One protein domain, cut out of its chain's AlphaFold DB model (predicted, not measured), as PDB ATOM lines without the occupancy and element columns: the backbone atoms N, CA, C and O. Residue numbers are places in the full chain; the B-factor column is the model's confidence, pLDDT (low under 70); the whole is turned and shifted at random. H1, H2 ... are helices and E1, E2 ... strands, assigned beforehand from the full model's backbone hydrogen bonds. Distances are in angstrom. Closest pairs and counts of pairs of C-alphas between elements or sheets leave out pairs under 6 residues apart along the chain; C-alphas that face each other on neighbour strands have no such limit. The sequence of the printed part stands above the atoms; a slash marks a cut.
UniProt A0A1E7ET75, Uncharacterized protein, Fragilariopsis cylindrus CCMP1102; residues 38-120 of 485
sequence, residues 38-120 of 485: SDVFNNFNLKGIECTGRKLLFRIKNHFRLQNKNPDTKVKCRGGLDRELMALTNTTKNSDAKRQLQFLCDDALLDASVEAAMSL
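This is residues 38 to 120 of the 485 residues of an uncharacterized protein of Fragilariopsis cylindrus CCMP1102 (UniProt A0A1E7ET75). What shape? H3 and the start of H2 pack on one end of long helix H4; residues 110 to 120 stick out. Which parts? Mostly helix, the 83 printed residues include, in order, H1, E1, H2, H3, H4. It is loose, radius of gyration of the C-alphas 15.3 A, spanning 52 by 26 by 16 A.

What touches? H4, residues 94 to 119, touches H3, residues 80 to 89, with C-alphas 97 and 86 closest at 5.3 A. H2, residues 53 to 69, touches H4 at a steep tilt of 49 degrees, with C-alphas 53 and 102 closest at 3.9 A. Backbones? Every O i to N i+4 pair of H2 is within hydrogen-bond range, 5 of 6 in H3, 20 of 22 in H4.

Where does H1 begin? H1, residues 38 to 41, begins at (-17.114, 4.483, -37.672). E1 is residues 44 to 46. Where does H4 end? It ends at (-6.203, 20.114, -11.249), 38.0 A from its first C-alpha.

Any cut? The printed part has none. Low confidence? Residues 46 to 49, among others, are under 70.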
ATOM      1  N   SER A  38     -17.980   5.111 -38.677       85.94
ATOM      2  CA  SER A  38     -17.114   4.483 -37.672       85.94
ATOM      3  C   SER A  38     -15.643   4.523 -38.083       85.94
ATOM      4  O   SER A  38     -14.808   4.936 -37.290       85.94
ATOM      5  N   ASP A  39     -15.318   4.218 -39.342       80.69
ATOM      6  CA  ASP A  39     -13.936   4.250 -39.856       80.69
ATOM      7  C   ASP A  39     -13.321   5.660 -39.916       80.69
ATOM      8  O   ASP A  39     -12.107   5.817 -40.048       80.69
ATOM      9  N   VAL A  40     -14.155   6.704 -39.865       82.94
ATOM     10  CA  VAL A  40     -13.711   8.104 -39.901       82.94
ATOM     11  C   VAL A  40     -13.367   8.600 -38.507       82.94
ATOM     12  O   VAL A  40     -12.417   9.372 -38.356       82.94
ATOM     13  N   PHE A  41     -14.170   8.201 -37.520       84.56
ATOM     14  CA  PHE A  41     -14.129   8.775 -36.184       84.56
ATOM     15  C   PHE A  41     -13.569   7.819 -35.138       84.56
ATOM     16  O   PHE A  41     -12.774   8.270 -34.327       84.56
ATOM     17  N   ASN A  42     -13.840   6.513 -35.184       74.56
ATOM     18  CA  ASN A  42     -13.291   5.589 -34.193       74.56
ATOM     19  C   ASN A  42     -11.754   5.560 -34.294       74.56
ATOM     20  O   ASN A  42     -11.188   5.145 -35.306       74.56
ATOM     21  N   ASN A  43     -11.085   5.985 -33.217       60.03
ATOM     22  CA  ASN A  43      -9.633   6.212 -33.110       60.03
ATOM     23  C   ASN A  43      -9.100   7.472 -33.811       60.03
ATOM     24  O   ASN A  43      -7.895   7.590 -34.057       60.03
ATOM     25  N   PHE A  44      -9.963   8.440 -34.113       69.19
ATOM     26  CA  PHE A  44      -9.517   9.729 -34.612       69.19
ATOM     27  C   PHE A  44      -8.939  10.569 -33.472       69.19
ATOM     28  O   PHE A  44      -9.674  11.115 -32.655       69.19
ATOM     29  N   ASN A  45      -7.608  10.665 -33.431       70.19
ATOM     30  CA  ASN A  45      -6.885  11.465 -32.449       70.19
ATOM     31  C   ASN A  45      -6.363  12.758 -33.093       70.19
ATOM     32  O   ASN A  45      -5.481  12.728 -33.959       70.19
ATOM     33  N   LEU A  46      -6.897  13.900 -32.660       69.56
ATOM     34  CA  LEU A  46      -6.393  15.226 -33.012       69.56
ATOM     35  C   LEU A  46      -5.242  15.600 -32.075       69.56
ATOM     36  O   LEU A  46      -5.405  16.405 -31.162       69.56
ATOM     37  N   LYS A  47      -4.052  15.030 -32.299       69.50
ATOM     38  CA  LYS A  47      -2.862  15.435 -31.539       69.50
ATOM     39  C   LYS A  47      -2.391  16.820 -31.967       69.50
ATOM     40  O   LYS A  47      -1.924  16.994 -33.089       69.50
ATOM     41  N   GLY A  48      -2.482  17.783 -31.059       60.91
ATOM     42  CA  GLY A  48      -1.961  19.137 -31.212       60.91
ATOM     43  C   GLY A  48      -2.631  19.965 -32.307       60.91
ATOM     44  O   GLY A  48      -2.109  21.021 -32.650       60.91
ATOM     45  N   ILE A  49      -3.759  19.500 -32.846       67.19
ATOM     46  CA  ILE A  49      -4.519  20.175 -33.896       67.19
ATOM     47  C   ILE A  49      -5.821  20.678 -33.280       67.19
ATOM     48  O   ILE A  49      -6.603  19.893 -32.763       67.19
ATOM     49  N   GLU A  50      -6.077  21.975 -33.421       79.38
ATOM     50  CA  GLU A  50      -7.336  22.614 -33.034       79.38
ATOM     51  C   GLU A  50      -8.555  21.906 -33.655       79.38
ATOM     52  O   GLU A  50      -8.622  21.736 -34.885       79.38
ATOM     53  N   CYS A  51      -9.509  21.502 -32.812       88.56
ATOM     54  CA  CYS A  51     -10.812  21.016 -33.251       88.56
ATOM     55  C   CYS A  51     -11.620  22.201 -33.781       88.56
ATOM     56  O   CYS A  51     -11.751  23.220 -33.120       88.56
ATOM     57  N   THR A  52     -12.139  22.082 -35.003       87.81
ATOM     58  CA  THR A  52     -13.067  23.074 -35.561       87.81
ATOM     59  C   THR A  52     -14.178  22.352 -36.300       87.81
ATOM     60  O   THR A  52     -13.931  21.336 -36.971       87.81
ATOM     61  N   GLY A  53     -15.379  22.927 -36.280       86.62
ATOM     62  CA  GLY A  53     -16.519  22.407 -37.025       86.62
ATOM     63  C   GLY A  53     -16.216  22.291 -38.521       86.62
ATOM     64  O   GLY A  53     -16.614  21.327 -39.176       86.62
ATOM     65  N   ARG A  54     -15.391  23.197 -39.064       83.69
ATOM     66  CA  ARG A  54     -14.914  23.144 -40.456       83.69
ATOM     67  C   ARG A  54     -14.072  21.898 -40.748       83.69
ATOM     68  O   ARG A  54     -14.272  21.268 -41.791       83.69
ATOM     69  N   LYS A  55     -13.137  21.521 -39.867       86.31
ATOM     70  CA  LYS A  55     -12.318  20.304 -40.038       86.31
ATOM     71  C   LYS A  55     -13.180  19.044 -39.949       86.31
ATOM     72  O   LYS A  55     -13.019  18.156 -40.791       86.31
ATOM     73  N   LEU A  56     -14.114  18.992 -38.998       89.75
ATOM     74  CA  LEU A  56     -15.074  17.892 -38.876       89.75
ATOM     75  C   LEU A  56     -15.939  17.778 -40.141       89.75
ATOM     76  O   LEU A  56     -15.988  16.717 -40.765       89.75
ATOM     77  N   LEU A  57     -16.502  18.896 -40.610       89.25
ATOM     78  CA  LEU A  57     -17.291  18.967 -41.840       89.25
ATOM     79  C   LEU A  57     -16.508  18.456 -43.055       89.25
ATOM     80  O   LEU A  57     -17.045  17.691 -43.857       89.25
ATOM     81  N   PHE A  58     -15.243  18.858 -43.215       86.06
ATOM     82  CA  PHE A  58     -14.416  18.381 -44.325       86.06
ATOM     83  C   PHE A  58     -14.202  16.867 -44.288       86.06
ATOM     84  O   PHE A  58     -14.242  16.232 -45.345       86.06
ATOM     85  N   ARG A  59     -14.017  16.277 -43.105       88.12
ATOM     86  CA  ARG A  59     -13.868  14.822 -42.957       88.12
ATOM     87  C   ARG A  59     -15.146  14.082 -43.325       88.12
ATOM     88  O   ARG A  59     -15.094  13.207 -44.190       88.12
ATOM     89  N   ILE A  60     -16.283  14.507 -42.773       91.88
ATOM     90  CA  ILE A  60     -17.606  13.945 -43.090       91.88
ATOM     91  C   ILE A  60     -17.858  14.035 -44.597       91.88
ATOM     92  O   ILE A  60     -18.177  13.043 -45.252       91.88
ATOM     93  N   LYS A  61     -17.626  15.214 -45.184       90.50
ATOM     94  CA  LYS A  61     -17.799  15.471 -46.617       90.50
ATOM     95  C   LYS A  61     -16.920  14.579 -47.490       90.50
ATOM     96  O   LYS A  61     -17.377  14.124 -48.540       90.50
ATOM     97  N   ASN A  62     -15.666  14.357 -47.104       88.69
ATOM     98  CA  ASN A  62     -14.752  13.503 -47.857       88.69
ATOM     99  C   ASN A  62     -15.188  12.038 -47.799       88.69
ATOM    100  O   ASN A  62     -15.269  11.404 -48.850       88.69
ATOM    101  N   HIS A  63     -15.556  11.535 -46.619       91.12
ATOM    102  CA  HIS A  63     -16.061  10.169 -46.469       91.12
ATOM    103  C   HIS A  63     -17.358   9.942 -47.243       91.12
ATOM    104  O   HIS A  63     -17.446   9.021 -48.054       91.12
ATOM    105  N   PHE A  64     -18.320  10.857 -47.106       91.25
ATOM    106  CA  PHE A  64     -19.565  10.842 -47.871       91.25
ATOM    107  C   PHE A  64     -19.305  10.753 -49.380       91.25
ATOM    108  O   PHE A  64     -19.922   9.959 -50.088       91.25
ATOM    109  N   ARG A  65     -18.366  11.558 -49.897       89.56
ATOM    110  CA  ARG A  65     -18.011  11.561 -51.323       89.56
ATOM    111  C   ARG A  65     -17.400  10.242 -51.780       89.56
ATOM    112  O   ARG A  65     -17.661   9.851 -52.916       89.56
ATOM    113  N   LEU A  66     -16.585   9.602 -50.944       89.06
ATOM    114  CA  LEU A  66     -15.993   8.298 -51.245       89.06
ATOM    115  C   LEU A  66     -17.078   7.218 -51.300       89.06
ATOM    116  O   LEU A  66     -17.188   6.520 -52.306       89.06
ATOM    117  N   GLN A  67     -17.941   7.156 -50.285       88.31
ATOM    118  CA  GLN A  67     -19.011   6.160 -50.197       88.31
ATOM    119  C   GLN A  67     -20.074   6.330 -51.286       88.31
ATOM    120  O   GLN A  67     -20.475   5.356 -51.918       88.31
ATOM    121  N   ASN A  68     -20.479   7.566 -51.585       85.00
ATOM    122  CA  ASN A  68     -21.486   7.848 -52.611       85.00
ATOM    123  C   ASN A  68     -20.985   7.595 -54.047       85.00
ATOM    124  O   ASN A  68     -21.791   7.448 -54.965       85.00
ATOM    125  N   LYS A  69     -19.663   7.572 -54.265       85.75
ATOM    126  CA  LYS A  69     -19.053   7.218 -55.558       85.75
ATOM    127  C   LYS A  69     -18.739   5.730 -55.688       85.75
ATOM    128  O   LYS A  69     -18.451   5.293 -56.800       85.75
ATOM    129  N   ASN A  70     -18.756   4.979 -54.590       81.25
ATOM    130  CA  ASN A  70     -18.413   3.569 -54.603       81.25
ATOM    131  C   ASN A  70     -19.549   2.759 -55.272       81.25
ATOM    132  O   ASN A  70     -20.676   2.765 -54.771       81.25
ATOM    133  N   PRO A  71     -19.287   2.082 -56.408       69.44
ATOM    134  CA  PRO A  71     -20.301   1.317 -57.136       69.44
ATOM    135  C   PRO A  71     -20.821   0.099 -56.359       69.44
ATOM    136  O   PRO A  71     -21.925  -0.365 -56.647       69.44
ATOM    137  N   ASP A  72     -20.073  -0.386 -55.364       72.25
ATOM    138  CA  ASP A  72     -20.474  -1.512 -54.515       72.25
ATOM    139  C   ASP A  72     -21.465  -1.099 -53.412       72.25
ATOM    140  O   ASP A  72     -22.151  -1.941 -52.820       72.25
ATOM    141  N   THR A  73     -21.601   0.204 -53.150       68.62
ATOM    142  CA  THR A  73     -22.506   0.725 -52.126       68.62
ATOM    143  C   THR A  73     -23.943   0.735 -52.650       68.62
ATOM    144  O   THR A  73     -24.363   1.612 -53.403       68.62
ATOM    145  N   LYS A  74     -24.744  -0.248 -52.219       62.34
ATOM    146  CA  LYS A  74     -26.150  -0.414 -52.646       62.34
ATOM    147  C   LYS A  74     -27.093   0.705 -52.172       62.34
ATOM    148  O   LYS A  74     -28.219   0.794 -52.656       62.34
ATOM    149  N   VAL A  75     -26.655   1.548 -51.234       70.25
ATOM    150  CA  VAL A  75     -27.464   2.612 -50.621       70.25
ATOM    151  C   VAL A  75     -27.072   3.970 -51.204       70.25
ATOM    152  O   VAL A  75     -25.982   4.484 -50.958       70.25
ATOM    153  N   LYS A  76     -27.989   4.587 -51.958       75.38
ATOM    154  CA  LYS A  76     -27.891   6.010 -52.310       75.38
ATOM    155  C   LYS A  76     -28.545   6.842 -51.217       75.38
ATOM    156  O   LYS A  76     -29.735   6.672 -50.943       75.38
ATOM    157  N   CYS A  77     -27.794   7.762 -50.621       79.38
ATOM    158  CA  CYS A  77     -28.331   8.597 -49.557       79.38
ATOM    159  C   CYS A  77     -29.285   9.669 -50.108       79.38
ATOM    160  O   CYS A  77     -28.871  10.721 -50.605       79.38
ATOM    161  N   ARG A  78     -30.597   9.406 -50.033       79.62
ATOM    162  CA  ARG A  78     -31.635  10.391 -50.371       79.62
ATOM    163  C   ARG A  78     -31.561  11.541 -49.359       79.62
ATOM    164  O   ARG A  78     -31.739  11.304 -48.166       79.62
ATOM    165  N   GLY A  79     -31.296  12.754 -49.845       81.50
ATOM    166  CA  GLY A  79     -31.033  13.945 -49.021       81.50
ATOM    167  C   GLY A  79     -29.567  14.400 -49.009       81.50
ATOM    168  O   GLY A  79     -29.291  15.510 -48.572       81.50
ATOM    169  N   GLY A  80     -28.644  13.596 -49.547       90.19
ATOM    170  CA  GLY A  80     -27.239  13.976 -49.700       90.19
ATOM    171  C   GLY A  80     -26.502  14.203 -48.375       90.19
ATOM    172  O   GLY A  80     -26.929  13.726 -47.327       90.19
ATOM    173  N   LEU A  81     -25.394  14.948 -48.442       90.19
ATOM    174  CA  LEU A  81     -24.536  15.262 -47.293       90.19
ATOM    175  C   LEU A  81     -25.294  15.982 -46.169       90.19
ATOM    176  O   LEU A  81     -25.036  15.723 -45.001       90.19
ATOM    177  N   ASP A  82     -26.233  16.859 -46.515       91.06
ATOM    178  CA  ASP A  82     -26.974  17.652 -45.531       91.06
ATOM    179  C   ASP A  82     -27.772  16.758 -44.573       91.06
ATOM    180  O   ASP A  82     -27.795  17.006 -43.371       91.06
ATOM    181  N   ARG A  83     -28.376  15.676 -45.085       91.31
ATOM    182  CA  ARG A  83     -29.057  14.682 -44.244       91.31
ATOM    183  C   ARG A  83     -28.090  13.999 -43.279       91.31
ATOM    184  O   ARG A  83     -28.446  13.794 -42.127       91.31
ATOM    185  N   GLU A  84     -26.906  13.636 -43.755       92.88
ATOM    186  CA  GLU A  84     -25.897  12.955 -42.938       92.88
ATOM    187  C   GLU A  84     -25.406  13.852 -41.808       92.88
ATOM    188  O   GLU A  84     -25.308  13.408 -40.671       92.88
ATOM    189  N   LEU A  85     -25.159  15.132 -42.108       93.12
ATOM    190  CA  LEU A  85     -24.774  16.126 -41.108       93.12
ATOM    191  C   LEU A  85     -25.853  16.274 -40.036       93.12
ATOM    192  O   LEU A  85     -25.535  16.245 -38.852       93.12
ATOM    193  N   MET A  86     -27.118  16.385 -40.445       94.25
ATOM    194  CA  MET A  86     -28.249  16.484 -39.519       94.25
ATOM    195  C   MET A  86     -28.387  15.241 -38.630       94.25
ATOM    196  O   MET A  86     -28.594  15.387 -37.430       94.25
ATOM    197  N   ALA A  87     -28.206  14.038 -39.182       93.25
ATOM    198  CA  ALA A  87     -28.237  12.797 -38.406       93.25
ATOM    199  C   ALA A  87     -27.066  12.710 -37.408       93.25
ATOM    200  O   ALA A  87     -27.292  12.498 -36.221       93.25
ATOM    201  N   LEU A  88     -25.830  12.966 -37.862       94.50
ATOM    202  CA  LEU A  88     -24.627  12.923 -37.017       94.50
ATOM    203  C   LEU A  88     -24.658  13.941 -35.872       94.50
ATOM    204  O   LEU A  88     -24.067  13.696 -34.828       94.50
ATOM    205  N   THR A  89     -25.312  15.084 -36.075       94.19
ATOM    206  CA  THR A  89     -25.370  16.181 -35.094       94.19
ATOM    207  C   THR A  89     -26.694  16.252 -34.339       94.19
ATOM    208  O   THR A  89     -26.867  17.130 -33.502       94.19
ATOM    209  N   ASN A  90     -27.640  15.351 -34.628       92.88
ATOM    210  CA  ASN A  90     -28.997  15.369 -34.079       92.88
ATOM    211  C   ASN A  90     -29.732  16.716 -34.276       92.88
ATOM    212  O   ASN A  90     -30.431  17.206 -33.390       92.88
ATOM    213  N   THR A  91     -29.578  17.324 -35.453       92.56
ATOM    214  CA  THR A  91     -30.206  18.603 -35.821       92.56
ATOM    215  C   THR A  91     -31.234  18.428 -36.941       92.56
ATOM    216  O   THR A  91     -31.362  17.363 -37.544       92.56
ATOM    217  N   THR A  92     -32.012  19.478 -37.232       90.56
ATOM    218  CA  THR A  92     -33.078  19.435 -38.257       90.56
ATOM    219  C   THR A  92     -32.844  20.358 -39.451       90.56
ATOM    220  O   THR A  92     -33.572  20.262 -40.446       90.56
ATOM    221  N   LYS A  93     -31.825  21.225 -39.392       89.69
ATOM    222  CA  LYS A  93     -31.402  22.111 -40.482       89.69
ATOM    223  C   LYS A  93     -29.899  21.985 -40.713       89.69
ATOM    224  O   LYS A  93     -29.128  21.796 -39.782       89.69
ATOM    225  N   ASN A  94     -29.470  22.165 -41.962       85.75
ATOM    226  CA  ASN A  94     -28.051  22.122 -42.332       85.75
ATOM    227  C   ASN A  94     -27.229  23.261 -41.693       85.75
ATOM    228  O   ASN A  94     -26.062  23.070 -41.367       85.75
ATOM    229  N   SER A  95     -27.821  24.447 -41.518       82.81
ATOM    230  CA  SER A  95     -27.196  25.558 -40.782       82.81
ATOM    231  C   SER A  95     -26.850  25.142 -39.355       82.81
ATOM    232  O   SER A  95     -25.711  25.288 -38.920       82.81
ATOM    233  N   ASP A  96     -27.824  24.539 -38.679       88.62
ATOM    234  CA  ASP A  96     -27.733  24.142 -37.280       88.62
ATOM    235  C   ASP A  96     -26.735  22.992 -37.137       88.62
ATOM    236  O   ASP A  96     -25.898  23.021 -36.247       88.62
ATOM    237  N   ALA A  97     -26.727  22.041 -38.080       90.31
ATOM    238  CA  ALA A  97     -25.740  20.964 -38.119       90.31
ATOM    239  C   ALA A  97     -24.300  21.495 -38.189       90.31
ATOM    240  O   ALA A  97     -23.416  21.016 -37.484       90.31
ATOM    241  N   LYS A  98     -24.041  22.503 -39.031       87.25
ATOM    242  CA  LYS A  98     -22.703  23.104 -39.148       87.25
ATOM    243  C   LYS A  98     -22.292  23.831 -37.872       87.25
ATOM    244  O   LYS A  98     -21.135  23.706 -37.481       87.25
ATOM    245  N   ARG A  99     -23.226  24.543 -37.229       87.56
ATOM    246  CA  ARG A  99     -22.992  25.197 -35.933       87.56
ATOM    247  C   ARG A  99     -22.722  24.163 -34.840       87.56
ATOM    248  O   ARG A  99     -21.744  24.295 -34.115       87.56
ATOM    249  N   GLN A 100     -23.505  23.086 -34.803       93.50
ATOM    250  CA  GLN A 100     -23.352  22.005 -33.831       93.50
ATOM    251  C   GLN A 100     -21.981  21.326 -33.922       93.50
ATOM    252  O   GLN A 100     -21.420  20.948 -32.902       93.50
ATOM    253  N   LEU A 101     -21.401  21.194 -35.120       92.50
ATOM    254  CA  LEU A 101     -20.038  20.667 -35.253       92.50
ATOM    255  C   LEU A 101     -18.986  21.553 -34.574       92.50
ATOM    256  O   LEU A 101     -17.993  21.025 -34.087       92.50
ATOM    257  N   GLN A 102     -19.161  22.877 -34.588       90.69
ATOM    258  CA  GLN A 102     -18.272  23.780 -33.861       90.69
ATOM    259  C   GLN A 102     -18.530  23.670 -32.355       90.69
ATOM    260  O   GLN A 102     -17.583  23.454 -31.610       90.69
ATOM    261  N   PHE A 103     -19.804  23.655 -31.951       92.00
ATOM    262  CA  PHE A 103     -20.203  23.481 -30.556       92.00
ATOM    263  C   PHE A 103     -19.587  22.229 -29.915       92.00
ATOM    264  O   PHE A 103     -19.036  22.322 -28.834       92.00
ATOM    265  N   LEU A 104     -19.587  21.077 -30.600       94.19
ATOM    266  CA  LEU A 104     -18.952  19.853 -30.082       94.19
ATOM    267  C   LEU A 104     -17.446  20.020 -29.802       94.19
ATOM    268  O   LEU A 104     -16.915  19.399 -28.889       94.19
ATOM    269  N   CYS A 105     -16.738  20.821 -30.604       92.06
ATOM    270  CA  CYS A 105     -15.326  21.117 -30.361       92.06
ATOM    271  C   CYS A 105     -15.135  22.080 -29.185       92.06
ATOM    272  O   CYS A 105     -14.186  21.910 -28.417       92.06
ATOM    273  N   ASP A 106     -15.998  23.093 -29.088       90.12
ATOM    274  CA  ASP A 106     -15.937  24.124 -28.051       90.12
ATOM    275  C   ASP A 106     -16.288  23.532 -26.681       90.12
ATOM    276  O   ASP A 106     -15.558  23.764 -25.727       90.12
ATOM    277  N   ASP A 107     -17.318  22.688 -26.615       92.06
ATOM    278  CA  ASP A 107     -17.758  21.951 -25.423       92.06
ATOM    279  C   ASP A 107     -16.643  21.037 -24.889       92.06
ATOM    280  O   ASP A 107     -16.239  21.141 -23.735       92.06
ATOM    281  N   ALA A 108     -16.005  20.249 -25.762       93.12
ATOM    282  CA  ALA A 108     -14.861  19.424 -25.369       93.12
ATOM    283  C   ALA A 108     -13.641  20.254 -24.911       93.12
ATOM    284  O   ALA A 108     -12.855  19.810 -24.073       93.12
ATOM    285  N   LEU A 109     -13.428  21.450 -25.473       91.75
ATOM    286  CA  LEU A 109     -12.375  22.353 -24.992       91.75
ATOM    287  C   LEU A 109     -12.736  22.955 -23.630       91.75
ATOM    288  O   LEU A 109     -11.846  23.117 -22.793       91.75
ATOM    289  N   LEU A 110     -14.012  23.274 -23.427       90.94
ATOM    290  CA  LEU A 110     -14.551  23.777 -22.173       90.94
ATOM    291  C   LEU A 110     -14.325  22.761 -21.056       90.94
ATOM    292  O   LEU A 110     -13.722  23.103 -20.043       90.94
ATOM    293  N   ASP A 111     -14.684  21.500 -21.289       91.88
ATOM    294  CA  ASP A 111     -14.456  20.402 -20.348       91.88
ATOM    295  C   ASP A 111     -12.970  20.244 -20.001       91.88
ATOM    296  O   ASP A 111     -12.606  20.129 -18.828       91.88
ATOM    297  N   ALA A 112     -12.084  20.316 -21.002       92.12
ATOM    298  CA  ALA A 112     -10.640  20.272 -20.778       92.12
ATOM    299  C   ALA A 112     -10.135  21.457 -19.934       92.12
ATOM    300  O   ALA A 112      -9.256  21.284 -19.091       92.12
ATOM    301  N   SER A 113     -10.673  22.656 -20.177       90.69
ATOM    302  CA  SER A 113     -10.356  23.877 -19.429       90.69
ATOM    303  C   SER A 113     -10.809  23.767 -17.974       90.69
ATOM    304  O   SER A 113     -10.029  24.052 -17.067       90.69
ATOM    305  N   VAL A 114     -12.029  23.276 -17.738       89.38
ATOM    306  CA  VAL A 114     -12.583  23.056 -16.396       89.38
ATOM    307  C   VAL A 114     -11.771  22.003 -15.634       89.38
ATOM    308  O   VAL A 114     -11.388  22.241 -14.487       89.38
ATOM    309  N   GLU A 115     -11.434  20.872 -16.267       90.12
ATOM    310  CA  GLU A 115     -10.555  19.852 -15.671       90.12
ATOM    311  C   GLU A 115      -9.197  20.455 -15.278       90.12
ATOM    312  O   GLU A 115      -8.723  20.255 -14.153       90.12
ATOM    313  N   ALA A 116      -8.581  21.222 -16.183       88.75
ATOM    314  CA  ALA A 116      -7.303  21.877 -15.938       88.75
ATOM    315  C   ALA A 116      -7.397  22.920 -14.811       88.75
ATOM    316  O   ALA A 116      -6.545  22.928 -13.929       88.75
ATOM    317  N   ALA A 117      -8.448  23.739 -14.761       85.69
ATOM    318  CA  ALA A 117      -8.645  24.742 -13.711       85.69
ATOM    319  C   ALA A 117      -8.781  24.118 -12.312       85.69
ATOM    320  O   ALA A 117      -8.357  24.702 -11.309       85.69
ATOM    321  N   MET A 118      -9.332  22.903 -12.234       84.81
ATOM    322  CA  MET A 118      -9.456  22.158 -10.980       84.81
ATOM    323  C   MET A 118      -8.167  21.444 -10.556       84.81
ATOM    324  O   MET A 118      -7.959  21.242  -9.359       84.81
ATOM    325  N   SER A 119      -7.324  21.033 -11.507       83.69
ATOM    326  CA  SER A 119      -6.203  20.114 -11.249       83.69
ATOM    327  C   SER A 119      -4.808  20.716 -11.451       83.69
ATOM    328  O   SER A 119      -3.847  20.216 -10.867       83.69
ATOM    329  N   LEU A 120      -4.687  21.788 -12.233       81.81
ATOM    330  CA  LEU A 120      -3.430  22.396 -12.670       81.81
ATOM    331  C   LEU A 120      -3.367  23.853 -12.205       81.81
ATOM    332  O   LEU A 120      -3.489  24.780 -13.005       81.81
TER     333      LEU A 120